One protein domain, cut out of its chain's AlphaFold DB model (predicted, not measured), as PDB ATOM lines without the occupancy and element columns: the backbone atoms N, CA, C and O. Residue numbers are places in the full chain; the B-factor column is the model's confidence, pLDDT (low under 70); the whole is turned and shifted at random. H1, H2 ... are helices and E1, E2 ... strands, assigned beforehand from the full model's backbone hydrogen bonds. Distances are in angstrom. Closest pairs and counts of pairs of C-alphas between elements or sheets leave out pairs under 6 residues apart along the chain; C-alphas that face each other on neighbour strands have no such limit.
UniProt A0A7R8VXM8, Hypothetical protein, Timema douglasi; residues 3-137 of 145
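AT A GLANCE: This is residues 3 to 137 of the 145 residues of the protein "Hypothetical protein" of Timema douglasi (UniProt A0A7R8VXM8). A strongly twisted, curled sheet of seven strands has one long helix, H3, on one face: residues 99 to 113 pack along the sheet, and residues 118 to 135 of the same helix stick out far beyond it as a straight arm. Two short helices, H1 and H2, lie between strands E5 and E6 along the chain, and residues 36 to 43 stand free as a loop. The 135 printed residues run E1 E2 E3 E4 E5 H1 H2 E6 E7 H3, with the antiparallel sheet ordered E4 - E3 - E2 - E1 - E7 - E6 - E5; the class is mixed, helices and strands. The whole is loose, with a radius of gyration of the C-alphas of 19.1 A and spans of 66 by 45 by 26 A.

IN THESE COORDINATES: Find C-alpha 3 at (-19.618, 17.709, 46.274), where E1, residues 3 to 5, begins. Next come E2, residues 10 to 16, 18.4 A long, and E3, residues 20 to 26, 19.2 A. After residues 27 to 45 look for E4, residues 46 to 48, then E5, residues 58 to 61. H1, residues 65 to 68, and H2, residues 74 to 78, follow. E6, residues 80 to 85, is 16.2 A long and E7, residues 90 to 95, 16.3 A. H3, residues 99 to 135, runs 55.2 A from (-16.260, 9.732, 38.040) to (-71.183, 7.785, 43.044).

HOW THE PARTS SIT: E1, E2, E3 and E4 form a meander, each strand the antiparallel neighbour of the one before. Look for N 3 and O 12, 2.8 A apart, between E1 and E2; N 15 and O 22, 2.8 A, between E2 and E3; and N 47 and O 25, 2.8 A, between E3 and E4. E1 and E7 are antiparallel neighbours, with N 4 and O 95 within hydrogen-bond range at 2.8 A. The hairpin E6 and E7 has N 83 and O 92 at 2.9 A, and edge strand E5 pairs with E6 at N 59 and O 84, 2.8 A. H3 is on the sheet at a height of 9.4 A, along the strands at 9 degrees to E6 on the local plane; its closest C-alphas to E6 are Arg 102 and Leu 81, 6.6 A. H2 and H3 are close but not clearly touching, with C-alphas 78 and 99 at 5.9 A. H1 is apart from H3. In H2 every O i to N i+4 pair is within hydrogen-bond range, in H3 32 of 33; H1 is too short for one.

THE WHOLE: C-alphas 71 and 137, the two farthest apart, are 69.4 A from each other. The printed part has no cut, and E3 to E4 is the long link. Confidence is under 70 at residues 31 to 34, 36 to 43, 62 to 72 and 121 to 137.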
ATOM      1  N   LEU A   3     -19.621  16.966  47.530       93.00
ATOM      2  CA  LEU A   3     -19.618  17.709  46.274       93.00
ATOM      3  C   LEU A   3     -18.782  18.980  46.441       93.00
ATOM      4  O   LEU A   3     -18.903  19.666  47.447       93.00
ATOM      5  N   ASN A   4     -17.989  19.346  45.441       92.44
ATOM      6  CA  ASN A   4     -17.236  20.598  45.433       92.44
ATOM      7  C   ASN A   4     -17.833  21.572  44.424       92.44
ATOM      8  O   ASN A   4     -18.090  21.214  43.280       92.44
ATOM      9  N   LYS A   5     -18.043  22.831  44.800       92.50
ATOM     10  CA  LYS A   5     -18.489  23.841  43.831       92.50
ATOM     11  C   LYS A   5     -17.341  24.203  42.886       92.50
ATOM     12  O   LYS A   5     -16.387  24.826  43.343       92.50
ATOM     13  N   ALA A   6     -17.479  23.924  41.588       88.75
ATOM     14  CA  ALA A   6     -16.391  24.052  40.605       88.75
ATOM     15  C   ALA A   6     -15.678  25.416  40.655       88.75
ATOM     16  O   ALA A   6     -14.466  25.488  40.787       88.75
ATOM     17  N   LYS A   7     -16.442  26.517  40.672       85.06
ATOM     18  CA  LYS A   7     -15.878  27.880  40.650       85.06
ATOM     19  C   LYS A   7     -15.119  28.282  41.923       85.06
ATOM     20  O   LYS A   7     -14.297  29.186  41.869       85.06
ATOM     21  N   SER A   8     -15.459  27.721  43.082       85.62
ATOM     22  CA  SER A   8     -14.933  28.209  44.369       85.62
ATOM     23  C   SER A   8     -14.254  27.141  45.217       85.62
ATOM     24  O   SER A   8     -13.875  27.451  46.339       85.62
ATOM     25  N   GLY A   9     -14.205  25.889  44.756       87.25
ATOM     26  CA  GLY A   9     -13.700  24.752  45.529       87.25
ATOM     27  C   GLY A   9     -14.433  24.525  46.854       87.25
ATOM     28  O   GLY A   9     -13.904  23.873  47.744       87.25
ATOM     29  N   LYS A  10     -15.632  25.102  47.028       90.69
ATOM     30  CA  LYS A  10     -16.355  25.012  48.302       90.69
ATOM     31  C   LYS A  10     -16.831  23.585  48.490       90.69
ATOM     32  O   LYS A  10     -17.587  23.101  47.648       90.69
ATOM     33  N   GLU A  11     -16.433  22.989  49.603       91.50
ATOM     34  CA  GLU A  11     -16.905  21.686  50.042       91.50
ATOM     35  C   GLU A  11     -18.378  21.789  50.456       91.50
ATOM     36  O   GLU A  11     -18.773  22.648  51.251       91.50
ATOM     37  N   LEU A  12     -19.201  20.938  49.860       93.19
ATOM     38  CA  LEU A  12     -20.633  20.846  50.072       93.19
ATOM     39  C   LEU A  12     -21.007  19.389  50.323       93.19
ATOM     40  O   LEU A  12     -20.418  18.453  49.782       93.19
ATOM     41  N   LEU A  13     -22.060  19.206  51.102       92.31
ATOM     42  CA  LEU A  13     -22.730  17.939  51.284       92.31
ATOM     43  C   LEU A  13     -24.059  17.989  50.531       92.31
ATOM     44  O   LEU A  13     -24.933  18.803  50.835       92.31
ATOM     45  N   GLY A  14     -24.186  17.142  49.515       93.69
ATOM     46  CA  GLY A  14     -25.426  16.952  48.777       93.69
ATOM     47  C   GLY A  14     -26.300  15.897  49.442       93.69
ATOM     48  O   GLY A  14     -25.842  14.771  49.665       93.69
ATOM     49  N   PHE A  15     -27.560  16.234  49.686       94.06
ATOM     50  CA  PHE A  15     -28.603  15.292  50.074       94.06
ATOM     51  C   PHE A  15     -29.630  15.227  48.951       94.06
ATOM     52  O   PHE A  15     -30.263  16.231  48.631       94.06
ATOM     53  N   LEU A  16     -29.766  14.053  48.346       95.06
ATOM     54  CA  LEU A  16     -30.844  13.766  47.413       95.06
ATOM     55  C   LEU A  16     -31.986  13.137  48.202       95.06
ATOM     56  O   LEU A  16     -31.804  12.063  48.773       95.06
ATOM     57  N   LEU A  17     -33.112  13.837  48.262       94.19
ATOM     58  CA  LEU A  17     -34.369  13.318  48.780       94.19
ATOM     59  C   LEU A  17     -35.283  12.972  47.599       94.19
ATOM     60  O   LEU A  17     -34.920  13.210  46.447       94.19
ATOM     61  N   ASN A  18     -36.463  12.428  47.894       91.38
ATOM     62  CA  ASN A  18     -37.407  11.981  46.872       91.38
ATOM     63  C   ASN A  18     -37.860  13.121  45.953       91.38
ATOM     64  O   ASN A  18     -37.935  12.911  44.755       91.38
ATOM     65  N   ASP A  19     -38.087  14.323  46.500       92.69
ATOM     66  CA  ASP A  19     -38.711  15.424  45.747       92.69
ATOM     67  C   ASP A  19     -37.770  16.609  45.496       92.69
ATOM     68  O   ASP A  19     -38.071  17.489  44.688       92.69
ATOM     69  N   PHE A  20     -36.623  16.673  46.180       95.31
ATOM     70  CA  PHE A  20     -35.675  17.779  46.033       95.31
ATOM     71  C   PHE A  20     -34.222  17.406  46.352       95.31
ATOM     72  O   PHE A  20     -33.918  16.492  47.121       95.31
ATOM     73  N   LEU A  21     -33.307  18.195  45.791       96.12
ATOM     74  CA  LEU A  21     -31.880  18.199  46.080       96.12
ATOM     75  C   LEU A  21     -31.541  19.325  47.067       96.12
ATOM     76  O   LEU A  21     -31.818  20.501  46.826       96.12
ATOM     77  N   LEU A  22     -30.867  18.970  48.158       95.94
ATOM     78  CA  LEU A  22     -30.384  19.895  49.178       95.94
ATOM     79  C   LEU A  22     -28.859  19.976  49.144       95.94
ATOM     80  O   LEU A  22     -28.173  18.954  49.138       95.94
ATOM     81  N   LEU A  23     -28.316  21.190  49.201       94.69
ATOM     82  CA  LEU A  23     -26.881  21.416  49.362       94.69
ATOM     83  C   LEU A  23     -26.630  22.072  50.715       94.69
ATOM     84  O   LEU A  23     -27.150  23.155  50.985       94.69
ATOM     85  N   ALA A  24     -25.809  21.445  51.550       93.00
ATOM     86  CA  ALA A  24     -25.405  21.993  52.833       93.00
ATOM     87  C   ALA A  24     -23.896  22.231  52.868       93.00
ATOM     88  O   ALA A  24     -23.115  21.451  52.333       93.00
ATOM     89  N   GLN A  25     -23.480  23.314  53.508       91.69
ATOM     90  CA  GLN A  25     -22.088  23.606  53.779       91.69
ATOM     91  C   GLN A  25     -21.753  23.154  55.207       91.69
ATOM     92  O   GLN A  25     -22.417  23.588  56.156       91.69
ATOM     93  N   PRO A  26     -20.734  22.307  55.387       87.88
ATOM     94  CA  PRO A  26     -20.281  21.927  56.713       87.88
ATOM     95  C   PRO A  26     -19.562  23.106  57.389       87.88
ATOM     96  O   PRO A  26     -18.840  23.866  56.742       87.88
ATOM     97  N   SER A  27     -19.765  23.289  58.698       84.00
ATOM     98  CA  SER A  27     -19.102  24.375  59.448       84.00
ATOM     99  C   SER A  27     -17.603  24.127  59.663       84.00
ATOM    100  O   SER A  27     -16.855  25.070  59.902       84.00
ATOM    101  N   LYS A  28     -17.168  22.865  59.576       81.69
ATOM    102  CA  LYS A  28     -15.771  22.411  59.594       81.69
ATOM    103  C   LYS A  28     -15.568  21.508  58.376       81.69
ATOM    104  O   LYS A  28     -16.482  20.755  58.064       81.69
ATOM    105  N   SER A  29     -14.425  21.580  57.691       76.94
ATOM    106  CA  SER A  29     -14.158  20.683  56.550       76.94
ATOM    107  C   SER A  29     -14.225  19.219  56.995       76.94
ATOM    108  O   SER A  29     -13.774  18.880  58.091       76.94
ATOM    109  N   LEU A  30     -14.794  18.364  56.144       73.31
ATOM    110  CA  LEU A  30     -14.965  16.930  56.383       73.31
ATOM    111  C   LEU A  30     -13.636  16.156  56.382       73.31
ATOM    112  O   LEU A  30     -13.611  14.992  56.776       73.31
ATOM    113  N   GLY A  31     -12.529  16.794  55.995       67.69
ATOM    114  CA  GLY A  31     -11.208  16.173  55.964       67.69
ATOM    115  C   GLY A  31     -11.108  15.014  54.965       67.69
ATOM    116  O   GLY A  31     -12.024  14.719  54.200       67.69
ATOM    117  N   SER A  32      -9.962  14.328  54.975       60.31
ATOM    118  CA  SER A  32      -9.666  13.241  54.025       60.31
ATOM    119  C   SER A  32     -10.520  11.983  54.226       60.31
ATOM    120  O   SER A  32     -10.581  11.151  53.325       60.31
ATOM    121  N   HIS A  33     -11.143  11.812  55.395       60.38
ATOM    122  CA  HIS A  33     -11.888  10.596  55.743       60.38
ATOM    123  C   HIS A  33     -13.347  10.602  55.261       60.38
ATOM    124  O   HIS A  33     -14.048   9.599  55.400       60.38
ATOM    125  N   GLY A  34     -13.794  11.703  54.654       65.38
ATOM    126  CA  GLY A  34     -15.135  11.833  54.105       65.38
ATOM    127  C   GLY A  34     -16.230  11.997  55.166       65.38
ATOM    128  O   GLY A  34     -15.987  12.069  56.367       65.38
ATOM    129  N   PHE A  35     -17.473  12.095  54.697       70.94
ATOM    130  CA  PHE A  35     -18.652  12.199  55.550       70.94
ATOM    131  C   PHE A  35     -19.155  10.801  55.907       70.94
ATOM    132  O   PHE A  35     -19.540  10.050  55.010       70.94
ATOM    133  N   SER A  36     -19.217  10.485  57.201       69.88
ATOM    134  CA  SER A  36     -19.883   9.287  57.712       69.88
ATOM    135  C   SER A  36     -20.891   9.668  58.790       69.88
ATOM    136  O   SER A  36     -20.597  10.489  59.657       69.88
ATOM    137  N   PHE A  37     -22.076   9.059  58.735       66.06
ATOM    138  CA  PHE A  37     -23.121   9.227  59.750       66.06
ATOM    139  C   PHE A  37     -22.780   8.530  61.078       66.06
ATOM    140  O   PHE A  37     -23.371   8.862  62.098       66.06
ATOM    141  N   ASP A  38     -21.822   7.599  61.074       62.81
ATOM    142  CA  ASP A  38     -21.483   6.737  62.218       62.81
ATOM    143  C   ASP A  38     -20.485   7.378  63.205       62.81
ATOM    144  O   ASP A  38     -20.073   6.785  64.197       62.81
ATOM    145  N   ASN A  39     -20.049   8.621  62.962       60.12
ATOM    146  CA  ASN A  39     -19.095   9.265  63.863       60.12
ATOM    147  C   ASN A  39     -19.810   9.846  65.098       60.12
ATOM    148  O   ASN A  39     -20.050  11.050  65.204       60.12
ATOM    149  N   SER A  40     -20.158   8.954  66.026       50.59
ATOM    150  CA  SER A  40     -20.962   9.166  67.242       50.59
ATOM    151  C   SER A  40     -20.429  10.212  68.238       50.59
ATOM    152  O   SER A  40     -21.128  10.544  69.192       50.59
ATOM    153  N   HIS A  41     -19.233  10.773  68.021       50.38
ATOM    154  CA  HIS A  41     -18.583  11.723  68.937       50.38
ATOM    155  C   HIS A  41     -18.484  13.172  68.431       50.38
ATOM    156  O   HIS A  41     -18.033  14.045  69.173       50.38
ATOM    157  N   SER A  42     -18.902  13.474  67.198       59.12
ATOM    158  CA  SER A  42     -18.792  14.826  66.633       59.12
ATOM    159  C   SER A  42     -20.164  15.395  66.283       59.12
ATOM    160  O   SER A  42     -20.783  14.985  65.302       59.12
ATOM    161  N   THR A  43     -20.604  16.420  67.015       66.88
ATOM    162  CA  THR A  43     -21.747  17.261  66.631       66.88
ATOM    163  C   THR A  43     -21.405  18.067  65.371       66.88
ATOM    164  O   THR A  43     -20.935  19.205  65.414       66.88
ATOM    165  N   ALA A  44     -21.596  17.455  64.203       74.25
ATOM    166  CA  ALA A  44     -21.387  18.120  62.927       74.25
ATOM    167  C   ALA A  44     -22.552  19.080  62.646       74.25
ATOM    168  O   ALA A  44     -23.707  18.673  62.543       74.25
ATOM    169  N   THR A  45     -22.247  20.373  62.527       82.62
ATOM    170  CA  THR A  45     -23.231  21.404  62.186       82.62
ATOM    171  C   THR A  45     -23.116  21.776  60.717       82.62
ATOM    172  O   THR A  45     -22.038  22.120  60.219       82.62
ATOM    173  N   PHE A  46     -24.252  21.754  60.028       87.19
ATOM    174  CA  PHE A  46     -24.351  22.084  58.614       87.19
ATOM    175  C   PHE A  46     -25.235  23.308  58.436       87.19
ATOM    176  O   PHE A  46     -26.275  23.439  59.079       87.19
ATOM    177  N   ARG A  47     -24.825  24.206  57.544       90.75
ATOM    178  CA  ARG A  47     -25.639  25.343  57.121       90.75
ATOM    179  C   ARG A  47     -26.201  25.057  55.750       90.75
ATOM    180  O   ARG A  47     -25.487  24.582  54.872       90.75
ATOM    181  N   LEU A  48     -27.462  25.392  55.541       93.56
ATOM    182  CA  LEU A  48     -28.057  25.306  54.220       93.56
ATOM    183  C   LEU A  48     -27.320  26.257  53.258       93.56
ATOM    184  O   LEU A  48     -27.233  27.453  53.522       93.56
ATOM    185  N   TYR A  49     -26.759  25.736  52.163       91.50
ATOM    186  CA  TYR A  49     -25.980  26.548  51.220       91.50
ATOM    187  C   TYR A  49     -26.890  27.405  50.330       91.50
ATOM    188  O   TYR A  49     -26.595  28.573  50.065       91.50
ATOM    189  N   LYS A  50     -27.998  26.819  49.861       90.75
ATOM    190  CA  LYS A  50     -29.029  27.452  49.026       90.75
ATOM    191  C   LYS A  50     -30.389  26.813  49.289       90.75
ATOM    192  O   LYS A  50     -30.460  25.760  49.915       90.75
ATOM    193  N   LYS A  51     -31.451  27.455  48.788       92.88
ATOM    194  CA  LYS A  51     -32.799  26.878  48.781       92.88
ATOM    195  C   LYS A  51     -32.743  25.465  48.166       92.88
ATOM    196  O   LYS A  51     -32.010  25.291  47.189       92.88
ATOM    197  N   PRO A  52     -33.454  24.476  48.738       94.38
ATOM    198  CA  PRO A  52     -33.575  23.167  48.113       94.38
ATOM    199  C   PRO A  52     -34.136  23.309  46.695       94.38
ATOM    200  O   PRO A  52     -35.019  24.138  46.470       94.38
ATOM    201  N   VAL A  53     -33.617  22.517  45.759       94.69
ATOM    202  CA  VAL A  53     -34.053  22.534  44.359       94.69
ATOM    203  C   VAL A  53     -34.961  21.341  44.121       94.69
ATOM    204  O   VAL A  53     -34.519  20.207  44.298       94.69
ATOM    205  N   PHE A  54     -36.215  21.581  43.745       95.25
ATOM    206  CA  PHE A  54     -37.153  20.498  43.469       95.25
ATOM    207  C   PHE A  54     -36.743  19.724  42.220       95.25
ATOM    208  O   PHE A  54     -36.277  20.301  41.238       95.25
ATOM    209  N   LEU A  55     -36.893  18.402  42.260       94.75
ATOM    210  CA  LEU A  55     -36.443  17.540  41.169       94.75
ATOM    211  C   LEU A  55     -37.313  17.681  39.914       94.75
ATOM    212  O   LEU A  55     -36.797  17.483  38.819       94.75
ATOM    213  N   ASN A  56     -38.583  18.076  40.045       92.19
ATOM    214  CA  ASN A  56     -39.465  18.378  38.909       92.19
ATOM    215  C   ASN A  56     -39.010  19.613  38.099       92.19
ATOM    216  O   ASN A  56     -39.279  19.708  36.906       92.19
ATOM    217  N   GLU A  57     -38.290  20.537  38.735       92.62
ATOM    218  CA  GLU A  57     -37.760  21.775  38.151       92.62
ATOM    219  C   GLU A  57     -36.259  21.670  37.830       92.62
ATOM    220  O   GLU A  57     -35.664  22.600  37.275       92.62
ATOM    221  N   LEU A  58     -35.625  20.546  38.176       94.12
ATOM    222  CA  LEU A  58     -34.201  20.313  37.987       94.12
ATOM    223  C   LEU A  58     -33.930  19.687  36.614       94.12
ATOM    224  O   LEU A  58     -34.367  18.585  36.308       94.12
ATOM    225  N   GLN A  59     -33.120  20.338  35.791       93.50
ATOM    226  CA  GLN A  59     -32.617  19.775  34.544       93.50
ATOM    227  C   GLN A  59     -31.175  19.302  34.705       93.50
ATOM    228  O   GLN A  59     -30.280  20.047  35.109       93.50
ATOM    229  N   ILE A  60     -30.939  18.037  34.367       91.81
ATOM    230  CA  ILE A  60     -29.601  17.451  34.354       91.81
ATOM    231  C   ILE A  60     -28.923  17.856  33.042       91.81
ATOM    232  O   ILE A  60     -29.293  17.385  31.967       91.81
ATOM    233  N   GLY A  61     -27.914  18.721  33.132       81.50
ATOM    234  CA  GLY A  61     -27.094  19.130  31.999       81.50
ATOM    235  C   GLY A  61     -26.282  17.944  31.491       81.50
ATOM    236  O   GLY A  61     -25.302  17.537  32.117       81.50
ATOM    237  N   HIS A  62     -26.714  17.372  30.371       60.00
ATOM    238  CA  HIS A  62     -26.136  16.149  29.810       60.00
ATOM    239  C   HIS A  62     -24.902  16.368  28.957       60.00
ATOM    240  O   HIS A  62     -24.261  15.391  28.596       60.00
ATOM    241  N   ASP A  63     -24.563  17.609  28.630       51.00
ATOM    242  CA  ASP A  63     -23.668  17.852  27.514       51.00
ATOM    243  C   ASP A  63     -22.180  17.916  27.937       51.00
ATOM    244  O   ASP A  63     -21.762  18.867  28.615       51.00
ATOM    245  N   PRO A  64     -21.356  16.912  27.568       49.47
ATOM    246  CA  PRO A  64     -19.907  16.965  27.731       49.47
ATOM    247  C   PRO A  64     -19.223  17.862  26.685       49.47
ATOM    248  O   PRO A  64     -18.042  18.143  26.840       49.47
ATOM    249  N   SER A  65     -19.917  18.336  25.642       42.53
ATOM    250  CA  SER A  65     -19.352  19.195  24.585       42.53
ATOM    251  C   SER A  65     -19.334  20.694  24.949       42.53
ATOM    252  O   SER A  65     -18.462  21.438  24.502       42.53
ATOM    253  N   LEU A  66     -20.179  21.126  25.891       48.12
ATOM    254  CA  LEU A  66     -20.114  22.426  26.568       48.12
ATOM    255  C   LEU A  66     -18.878  22.549  27.475       48.12
ATOM    256  O   LEU A  66     -18.587  23.628  27.998       48.12
ATOM    257  N   ALA A  67     -18.122  21.462  27.652       49.22
ATOM    258  CA  ALA A  67     -16.855  21.456  28.365       49.22
ATOM    259  C   ALA A  67     -15.720  22.200  27.630       49.22
ATOM    260  O   ALA A  67     -14.665  22.430  28.212       49.22
ATOM    261  N   ASN A  68     -15.973  22.682  26.409       46.06
ATOM    262  CA  ASN A  68     -15.073  23.579  25.680       46.06
ATOM    263  C   ASN A  68     -15.096  25.032  26.194       46.06
ATOM    264  O   ASN A  68     -14.329  25.869  25.719       46.06
ATOM    265  N   SER A  69     -15.941  25.357  27.178       48.56
ATOM    266  CA  SER A  69     -15.902  26.665  27.837       48.56
ATOM    267  C   SER A  69     -14.829  26.692  28.933       48.56
ATOM    268  O   SER A  69     -15.107  26.416  30.095       48.56
ATOM    269  N   ALA A  70     -13.621  27.087  28.523       47.41
ATOM    270  CA  ALA A  70     -12.569  27.712  29.328       47.41
ATOM    271  C   ALA A  70     -11.896  26.872  30.440       47.41
ATOM    272  O   ALA A  70     -12.274  26.918  31.606       47.41
ATOM    273  N   GLY A  71     -10.777  26.229  30.087       54.44
ATOM    274  CA  GLY A  71      -9.617  26.090  30.984       54.44
ATOM    275  C   GLY A  71      -9.596  24.940  31.998       54.44
ATOM    276  O   GLY A  71      -8.594  24.810  32.696       54.44
ATOM    277  N   ASP A  72     -10.631  24.100  32.083       63.03
ATOM    278  CA  ASP A  72     -10.673  22.980  33.037       63.03
ATOM    279  C   ASP A  72     -10.101  21.676  32.444       63.03
ATOM    280  O   ASP A  72     -10.432  21.297  31.318       63.03
ATOM    281  N   SER A  73      -9.270  20.960  33.212       74.12
ATOM    282  CA  SER A  73      -8.654  19.686  32.793       74.12
ATOM    283  C   SER A  73      -9.710  18.617  32.469       74.12
ATOM    284  O   SER A  73     -10.731  18.520  33.153       74.12
ATOM    285  N   ALA A  74      -9.453  17.761  31.471       77.00
ATOM    286  CA  ALA A  74     -10.360  16.680  31.053       77.00
ATOM    287  C   ALA A  74     -10.796  15.769  32.225       77.00
ATOM    288  O   ALA A  74     -11.925  15.278  32.278       77.00
ATOM    289  N   GLU A  75      -9.928  15.596  33.223       77.56
ATOM    290  CA  GLU A  75     -10.214  14.825  34.437       77.56
ATOM    291  C   GLU A  75     -11.246  15.502  35.364       77.56
ATOM    292  O   GLU A  75     -12.008  14.840  36.069       77.56
ATOM    293  N   VAL A  76     -11.298  16.834  35.388       80.75
ATOM    294  CA  VAL A  76     -12.294  17.586  36.170       80.75
ATOM    295  C   VAL A  76     -13.650  17.524  35.473       80.75
ATOM    296  O   VAL A  76     -14.683  17.331  36.119       80.75
ATOM    297  N   GLN A  77     -13.655  17.586  34.142       80.75
ATOM    298  CA  GLN A  77     -14.874  17.528  33.336       80.75
ATOM    299  C   GLN A  77     -15.632  16.205  33.524       80.75
ATOM    300  O   GLN A  77     -16.851  16.216  33.702       80.75
ATOM    301  N   THR A  78     -14.925  15.071  33.577       86.19
ATOM    302  CA  THR A  78     -15.536  13.739  33.780       86.19
ATOM    303  C   THR A  78     -16.154  13.550  35.174       86.19
ATOM    304  O   THR A  78     -17.054  12.725  35.349       86.19
ATOM    305  N   ARG A  79     -15.731  14.356  36.155       90.69
ATOM    306  CA  ARG A  79     -16.268  14.398  37.529       90.69
ATOM    307  C   ARG A  79     -17.283  15.514  37.760       90.69
ATOM    308  O   ARG A  79     -17.810  15.658  38.862       90.69
ATOM    309  N   THR A  80     -17.571  16.310  36.736       91.00
ATOM    310  CA  THR A  80     -18.464  17.461  36.855       91.00
ATOM    311  C   THR A  80     -19.926  17.063  36.624       91.00
ATOM    312  O   THR A  80     -20.286  16.379  35.663       91.00
ATOM    313  N   LEU A  81     -20.784  17.533  37.523       91.81
ATOM    314  CA  LEU A  81     -22.238  17.522  37.477       91.81
ATOM    315  C   LEU A  81     -22.723  18.942  37.177       91.81
ATOM    316  O   LEU A  81     -22.377  19.891  37.884       91.81
ATOM    317  N   ARG A  82     -23.544  19.084  36.137       92.19
ATOM    318  CA  ARG A  82     -24.215  20.339  35.794       92.19
ATOM    319  C   ARG A  82     -25.702  20.159  36.031       92.19
ATOM    320  O   ARG A  82     -26.329  19.340  35.372       92.19
ATOM    321  N   LEU A  83     -26.242  20.896  36.991       93.56
ATOM    322  CA  LEU A  83     -27.648  20.830  37.359       93.56
ATOM    323  C   LEU A  83     -28.250  22.221  37.208       93.56
ATOM    324  O   LEU A  83     -27.754  23.178  37.802       93.56
ATOM    325  N   GLN A  84     -29.283  22.341  36.390       93.88
ATOM    326  CA  GLN A  84     -29.958  23.596  36.112       93.88
ATOM    327  C   GLN A  84     -31.295  23.621  36.841       93.88
ATOM    328  O   GLN A  84     -32.163  22.799  36.586       93.88
ATOM    329  N   ASP A  85     -31.460  24.578  37.740       93.00
ATOM    330  CA  ASP A  85     -32.760  24.914  38.306       93.00
ATOM    331  C   ASP A  85     -33.505  25.779  37.282       93.00
ATOM    332  O   ASP A  85     -33.078  26.898  36.977       93.00
ATOM    333  N   THR A  86     -34.572  25.241  36.697       91.62
ATOM    334  CA  THR A  86     -35.342  25.930  35.650       91.62
ATOM    335  C   THR A  86     -36.204  27.058  36.202       91.62
ATOM    336  O   THR A  86     -36.337  28.090  35.538       91.62
ATOM    337  N   LEU A  87     -36.714  26.915  37.428       91.56
ATOM    338  CA  LEU A  87     -37.541  27.922  38.083       91.56
ATOM    339  C   LEU A  87     -36.709  29.160  38.436       91.56
ATOM    340  O   LEU A  87     -37.065  30.284  38.084       91.56
ATOM    341  N   ASN A  88     -35.566  28.955  39.094       90.12
ATOM    342  CA  ASN A  88     -34.688  30.042  39.536       90.12
ATOM    343  C   ASN A  88     -33.637  30.434  38.485       90.12
ATOM    344  O   ASN A  88     -32.875  31.378  38.699       90.12
ATOM    345  N   LYS A  89     -33.587  29.727  37.348       90.69
ATOM    346  CA  LYS A  89     -32.613  29.920  36.258       90.69
ATOM    347  C   LYS A  89     -31.160  29.860  36.745       90.69
ATOM    348  O   LYS A  89     -30.292  30.570  36.231       90.69
ATOM    349  N   THR A  90     -30.874  29.027  37.747       89.94
ATOM    350  CA  THR A  90     -29.533  28.905  38.335       89.94
ATOM    351  C   THR A  90     -28.824  27.638  37.882       89.94
ATOM    352  O   THR A  90     -29.365  26.542  37.978       89.94
ATOM    353  N   LEU A  91     -27.567  27.778  37.448       91.06
ATOM    354  CA  LEU A  91     -26.701  26.649  37.113       91.06
ATOM    355  C   LEU A  91     -25.810  26.270  38.304       91.06
ATOM    356  O   LEU A  91     -24.962  27.046  38.753       91.06
ATOM    357  N   HIS A  92     -25.959  25.039  38.776       90.62
ATOM    358  CA  HIS A  92     -25.094  24.416  39.765       90.62
ATOM    359  C   HIS A  92     -24.047  23.557  39.056       90.62
ATOM    360  O   HIS A  92     -24.363  22.512  38.493       90.62
ATOM    361  N   VAL A  93     -22.791  24.001  39.102       93.00
ATOM    362  CA  VAL A  93     -21.639  23.229  38.620       93.00
ATOM    363  C   VAL A  93     -20.920  22.639  39.831       93.00
ATOM    364  O   VAL A  93     -20.295  23.367  40.613       93.00
ATOM    365  N   LEU A  94     -21.076  21.331  40.014       93.44
ATOM    366  CA  LEU A  94     -20.594  20.568  41.163       93.44
ATOM    367  C   LEU A  94     -19.597  19.513  40.685       93.44
ATOM    368  O   LEU A  94     -19.774  18.935  39.625       93.44
ATOM    369  N   VAL A  95     -18.562  19.245  41.464       93.12
ATOM    370  CA  VAL A  95     -17.508  18.278  41.154       93.12
ATOM    371  C   VAL A  95     -17.551  17.187  42.210       93.12
ATOM    372  O   VAL A  95     -17.506  17.479  43.405       93.12
ATOM    373  N   THR A  96     -17.671  15.934  41.788       92.75
ATOM    374  CA  THR A  96     -17.571  14.784  42.692       92.75
ATOM    375  C   THR A  96     -16.108  14.399  42.928       92.75
ATOM    376  O   THR A  96     -15.248  14.725  42.107       92.75
ATOM    377  N   PRO A  97     -15.798  13.661  44.007       90.62
ATOM    378  CA  PRO A  97     -14.450  13.125  44.207       90.62
ATOM    379  C   PRO A  97     -14.007  12.205  43.053       90.62
ATOM    380  O   PRO A  97     -12.873  12.298  42.575       90.62
ATOM    381  N   THR A  98     -14.918  11.359  42.553       91.00
ATOM    382  CA  THR A  98     -14.643  10.388  41.477       91.00
ATOM    383  C   THR A  98     -15.695  10.387  40.362       91.00
ATOM    384  O   THR A  98     -16.855  10.752  40.571       91.00
ATOM    385  N   CYS A  99     -15.327   9.901  39.168       90.56
ATOM    386  CA  CYS A  99     -16.260   9.732  38.040       90.56
ATOM    387  C   CYS A  99     -17.367   8.719  38.363       90.56
ATOM    388  O   CYS A  99     -18.503   8.847  37.910       90.56
ATOM    389  N   LYS A 100     -17.043   7.714  39.184       92.12
ATOM    390  CA  LYS A 100     -18.005   6.714  39.649       92.12
ATOM    391  C   LYS A 100     -19.118   7.373  40.458       92.12
ATOM    392  O   LYS A 100     -20.288   7.151  40.171       92.12
ATOM    393  N   GLU A 101     -18.767   8.228  41.415       92.62
ATOM    394  CA  GLU A 101     -19.761   8.969  42.197       92.62
ATOM    395  C   GLU A 101     -20.575   9.922  41.329       92.62
ATOM    396  O   GLU A 101     -21.784  10.008  41.518       92.62
ATOM    397  N   ARG A 102     -19.954  10.583  40.340       92.94
ATOM    398  CA  ARG A 102     -20.673  11.402  39.348       92.94
ATOM    399  C   ARG A 102     -21.771  10.592  38.667       92.94
ATOM    400  O   ARG A 102     -22.909  11.041  38.596       92.94
ATOM    401  N   ASN A 103     -21.454   9.385  38.212       92.81
ATOM    402  CA  ASN A 103     -22.431   8.518  37.558       92.81
ATOM    403  C   ASN A 103     -23.514   8.023  38.528       92.81
ATOM    404  O   ASN A 103     -24.683   8.010  38.159       92.81
ATOM    405  N   VAL A 104     -23.159   7.699  39.778       94.94
ATOM    406  CA  VAL A 104     -24.140   7.343  40.822       94.94
ATOM    407  C   VAL A 104     -25.108   8.495  41.089       94.94
ATOM    408  O   VAL A 104     -26.310   8.271  41.190       94.94
ATOM    409  N   TRP A 105     -24.611   9.732  41.176       95.25
ATOM    410  CA  TRP A 105     -25.451  10.918  41.336       95.25
ATOM    411  C   TRP A 105     -26.417  11.099  40.170       95.25
ATOM    412  O   TRP A 105     -27.599  11.332  40.398       95.25
ATOM    413  N   LEU A 106     -25.934  10.965  38.933       94.12
ATOM    414  CA  LEU A 106     -26.785  11.075  37.748       94.12
ATOM    415  C   LEU A 106     -27.856   9.997  37.693       94.12
ATOM    416  O   LEU A 106     -28.990  10.314  37.350       94.12
ATOM    417  N   GLN A 107     -27.500   8.753  38.016       94.75
ATOM    418  CA  GLN A 107     -28.450   7.649  38.045       94.75
ATOM    419  C   GLN A 107     -29.548   7.936  39.069       94.75
ATOM    420  O   GLN A 107     -30.708   8.043  38.699       94.75
ATOM    421  N   LYS A 108     -29.173   8.212  40.324       95.25
ATOM    422  CA  LYS A 108     -30.148   8.467  41.391       95.25
ATOM    423  C   LYS A 108     -31.029   9.686  41.134       95.25
ATOM    424  O   LYS A 108     -32.189   9.677  41.518       95.25
ATOM    425  N   LEU A 109     -30.485  10.741  40.525       94.88
ATOM    426  CA  LEU A 109     -31.279  11.913  40.153       94.88
ATOM    427  C   LEU A 109     -32.341  11.557  39.111       94.88
ATOM    428  O   LEU A 109     -33.471  12.008  39.247       94.88
ATOM    429  N   ARG A 110     -31.995  10.747  38.102       93.12
ATOM    430  CA  ARG A 110     -32.961  10.289  37.094       93.12
ATOM    431  C   ARG A 110     -34.007   9.367  37.700       93.12
ATOM    432  O   ARG A 110     -35.185   9.599  37.470       93.12
ATOM    433  N   ASP A 111     -33.574   8.400  38.503       93.94
ATOM    434  CA  ASP A 111     -34.474   7.457  39.170       93.94
ATOM    435  C   ASP A 111     -35.480   8.215  40.048       93.94
ATOM    436  O   ASP A 111     -36.683   8.024  39.929       93.94
ATOM    437  N   ALA A 112     -35.007   9.173  40.855       93.50
ATOM    438  CA  ALA A 112     -35.880   9.987  41.698       93.50
ATOM    439  C   ALA A 112     -36.829  10.885  40.879       93.50
ATOM    440  O   ALA A 112     -37.983  11.068  41.257       93.50
ATOM    441  N   GLN A 113     -36.380  11.430  39.744       93.19
ATOM    442  CA  GLN A 113     -37.253  12.185  38.838       93.19
ATOM    443  C   GLN A 113     -38.354  11.316  38.225       93.19
ATOM    444  O   GLN A 113     -39.488  11.773  38.097       93.19
ATOM    445  N   GLU A 114     -38.038  10.078  37.857       90.81
ATOM    446  CA  GLU A 114     -39.007   9.112  37.336       90.81
ATOM    447  C   GLU A 114     -40.003   8.677  38.421       90.81
ATOM    448  O   GLU A 114     -41.216   8.685  38.190       90.81
ATOM    449  N   ASP A 115     -39.513   8.413  39.634       89.81
ATOM    450  CA  ASP A 115     -40.330   8.024  40.785       89.81
ATOM    451  C   ASP A 115     -41.372   9.089  41.161       89.81
ATOM    452  O   ASP A 115     -42.496   8.738  41.538       89.81
ATOM    453  N   ILE A 116     -41.045  10.382  41.038       86.94
ATOM    454  CA  ILE A 116     -42.008  11.477  41.251       86.94
ATOM    455  C   ILE A 116     -43.168  11.357  40.261       86.94
ATOM    456  O   ILE A 116     -44.331  11.345  40.669       86.94
ATOM    457  N   VAL A 117     -42.862  11.209  38.969       81.19
ATOM    458  CA  VAL A 117     -43.871  11.126  37.901       81.19
ATOM    459  C   VAL A 117     -44.784   9.916  38.112       81.19
ATOM    460  O   VAL A 117     -46.008  10.006  37.971       81.19
ATOM    461  N   ASP A 118     -44.215   8.776  38.494       79.19
ATOM    462  CA  ASP A 118     -44.983   7.560  38.751       79.19
ATOM    463  C   ASP A 118     -45.820   7.633  40.029       79.19
ATOM    464  O   ASP A 118     -46.941   7.107  40.086       79.19
ATOM    465  N   THR A 119     -45.310   8.310  41.054       77.88
ATOM    466  CA  THR A 119     -46.044   8.558  42.295       77.88
ATOM    467  C   THR A 119     -47.250   9.454  42.023       77.88
ATOM    468  O   THR A 119     -48.372   9.088  42.384       77.88
ATOM    469  N   GLU A 120     -47.076  10.556  41.292       74.94
ATOM    470  CA  GLU A 120     -48.171  11.449  40.888       74.94
ATOM    471  C   GLU A 120     -49.274  10.698  40.120       74.94
ATOM    472  O   GLU A 120     -50.462  10.820  40.445       74.94
ATOM    473  N   ARG A 121     -48.897   9.827  39.173       69.69
ATOM    474  CA  ARG A 121     -49.840   8.978  38.418       69.69
ATOM    475  C   ARG A 121     -50.642   8.042  39.321       69.69
ATOM    476  O   ARG A 121     -51.869   7.958  39.197       69.69
ATOM    477  N   LYS A 122     -49.978   7.352  40.254       68.19
ATOM    478  CA  LYS A 122     -50.631   6.426  41.200       68.19
ATOM    479  C   LYS A 122     -51.577   7.166  42.144       68.19
ATOM    480  O   LYS A 122     -52.670   6.670  42.428       68.19
ATOM    481  N   HIS A 123     -51.193   8.352  42.615       66.56
ATOM    482  CA  HIS A 123     -52.058   9.188  43.447       66.56
ATOM    483  C   HIS A 123     -53.303   9.654  42.684       66.56
ATOM    484  O   HIS A 123     -54.409   9.540  43.217       66.56
ATOM    485  N   PHE A 124     -53.160  10.087  41.429       61.00
ATOM    486  CA  PHE A 124     -54.291  10.494  40.591       61.00
ATOM    487  C   PHE A 124     -55.275   9.342  40.330       61.00
ATOM    488  O   PHE A 124     -56.490   9.501  40.475       61.00
ATOM    489  N   GLN A 125     -54.765   8.144  40.035       63.03
ATOM    490  CA  GLN A 125     -55.601   6.972  39.770       63.03
ATOM    491  C   GLN A 125     -56.378   6.510  41.014       63.03
ATOM    492  O   GLN A 125     -57.557   6.152  40.923       63.03
ATOM    493  N   ARG A 126     -55.764   6.579  42.204       66.19
ATOM    494  CA  ARG A 126     -56.445   6.301  43.482       66.19
ATOM    495  C   ARG A 126     -57.564   7.302  43.766       66.19
ATOM    496  O   ARG A 126     -58.649   6.887  44.176       66.19
ATOM    497  N   GLN A 127     -57.333   8.589  43.509       62.53
ATOM    498  CA  GLN A 127     -58.354   9.619  43.703       62.53
ATOM    499  C   GLN A 127     -59.540   9.430  42.744       62.53
ATOM    500  O   GLN A 127     -60.683   9.415  43.207       62.53
ATOM    501  N   GLN A 128     -59.300   9.152  41.456       60.31
ATOM    502  CA  GLN A 128     -60.384   8.831  40.514       60.31
ATOM    503  C   GLN A 128     -61.191   7.599  40.946       60.31
ATOM    504  O   GLN A 128     -62.420   7.640  40.980       60.31
ATOM    505  N   SER A 129     -60.506   6.527  41.349       62.53
ATOM    506  CA  SER A 129     -61.139   5.291  41.827       62.53
ATOM    507  C   SER A 129     -62.023   5.529  43.057       62.53
ATOM    508  O   SER A 129     -63.086   4.928  43.193       62.53
ATOM    509  N   SER A 130     -61.584   6.401  43.971       57.66
ATOM    510  CA  SER A 130     -62.338   6.750  45.179       57.66
ATOM    511  C   SER A 130     -63.577   7.603  44.883       57.66
ATOM    512  O   SER A 130     -64.629   7.370  45.474       57.66
ATOM    513  N   CYS A 131     -63.490   8.531  43.922       56.56
ATOM    514  CA  CYS A 131     -64.606   9.387  43.520       56.56
ATOM    515  C   CYS A 131     -65.699   8.596  42.778       56.56
ATOM    516  O   CYS A 131     -66.886   8.817  43.011       56.56
ATOM    517  N   LEU A 132     -65.312   7.618  41.952       56.34
ATOM    518  CA  LEU A 132     -66.256   6.718  41.280       56.34
ATOM    519  C   LEU A 132     -67.001   5.819  42.279       56.34
ATOM    520  O   LEU A 132     -68.220   5.711  42.214       56.34
ATOM    521  N   LYS A 133     -66.305   5.274  43.287       54.84
ATOM    522  CA  LYS A 133     -66.931   4.448  44.342       54.84
ATOM    523  C   LYS A 133     -67.935   5.205  45.218       54.84
ATOM    524  O   LYS A 133     -68.805   4.580  45.819       54.84
ATOM    525  N   LEU A 134     -67.816   6.529  45.316       54.44
ATOM    526  CA  LEU A 134     -68.768   7.372  46.045       54.44
ATOM    527  C   LEU A 134     -70.037   7.674  45.237       54.44
ATOM    528  O   LEU A 134     -71.063   7.964  45.842       54.44
ATOM    529  N   ARG A 135     -70.001   7.576  43.901       52.97
ATOM    530  CA  ARG A 135     -71.183   7.785  43.044       52.97
ATOM    531  C   ARG A 135     -72.109   6.569  42.975       52.97
ATOM    532  O   ARG A 135     -73.306   6.757  42.805       52.97
ATOM    533  N   ASP A 136     -71.585   5.362  43.178       54.66
ATOM    534  CA  ASP A 136     -72.377   4.118  43.154       54.66
ATOM    535  C   ASP A 136     -73.047   3.771  44.496       54.66
ATOM    536  O   ASP A 136     -73.772   2.781  44.605       54.66
ATOM    537  N   ARG A 137     -72.840   4.575  45.547       53.38
ATOM    538  CA  ARG A 137     -73.573   4.423  46.808       53.38
ATOM    539  C   ARG A 137     -74.828   5.289  46.774       53.38
ATOM    540  O   ARG A 137     -74.771   6.478  47.076       53.38
TER     541      ARG A 137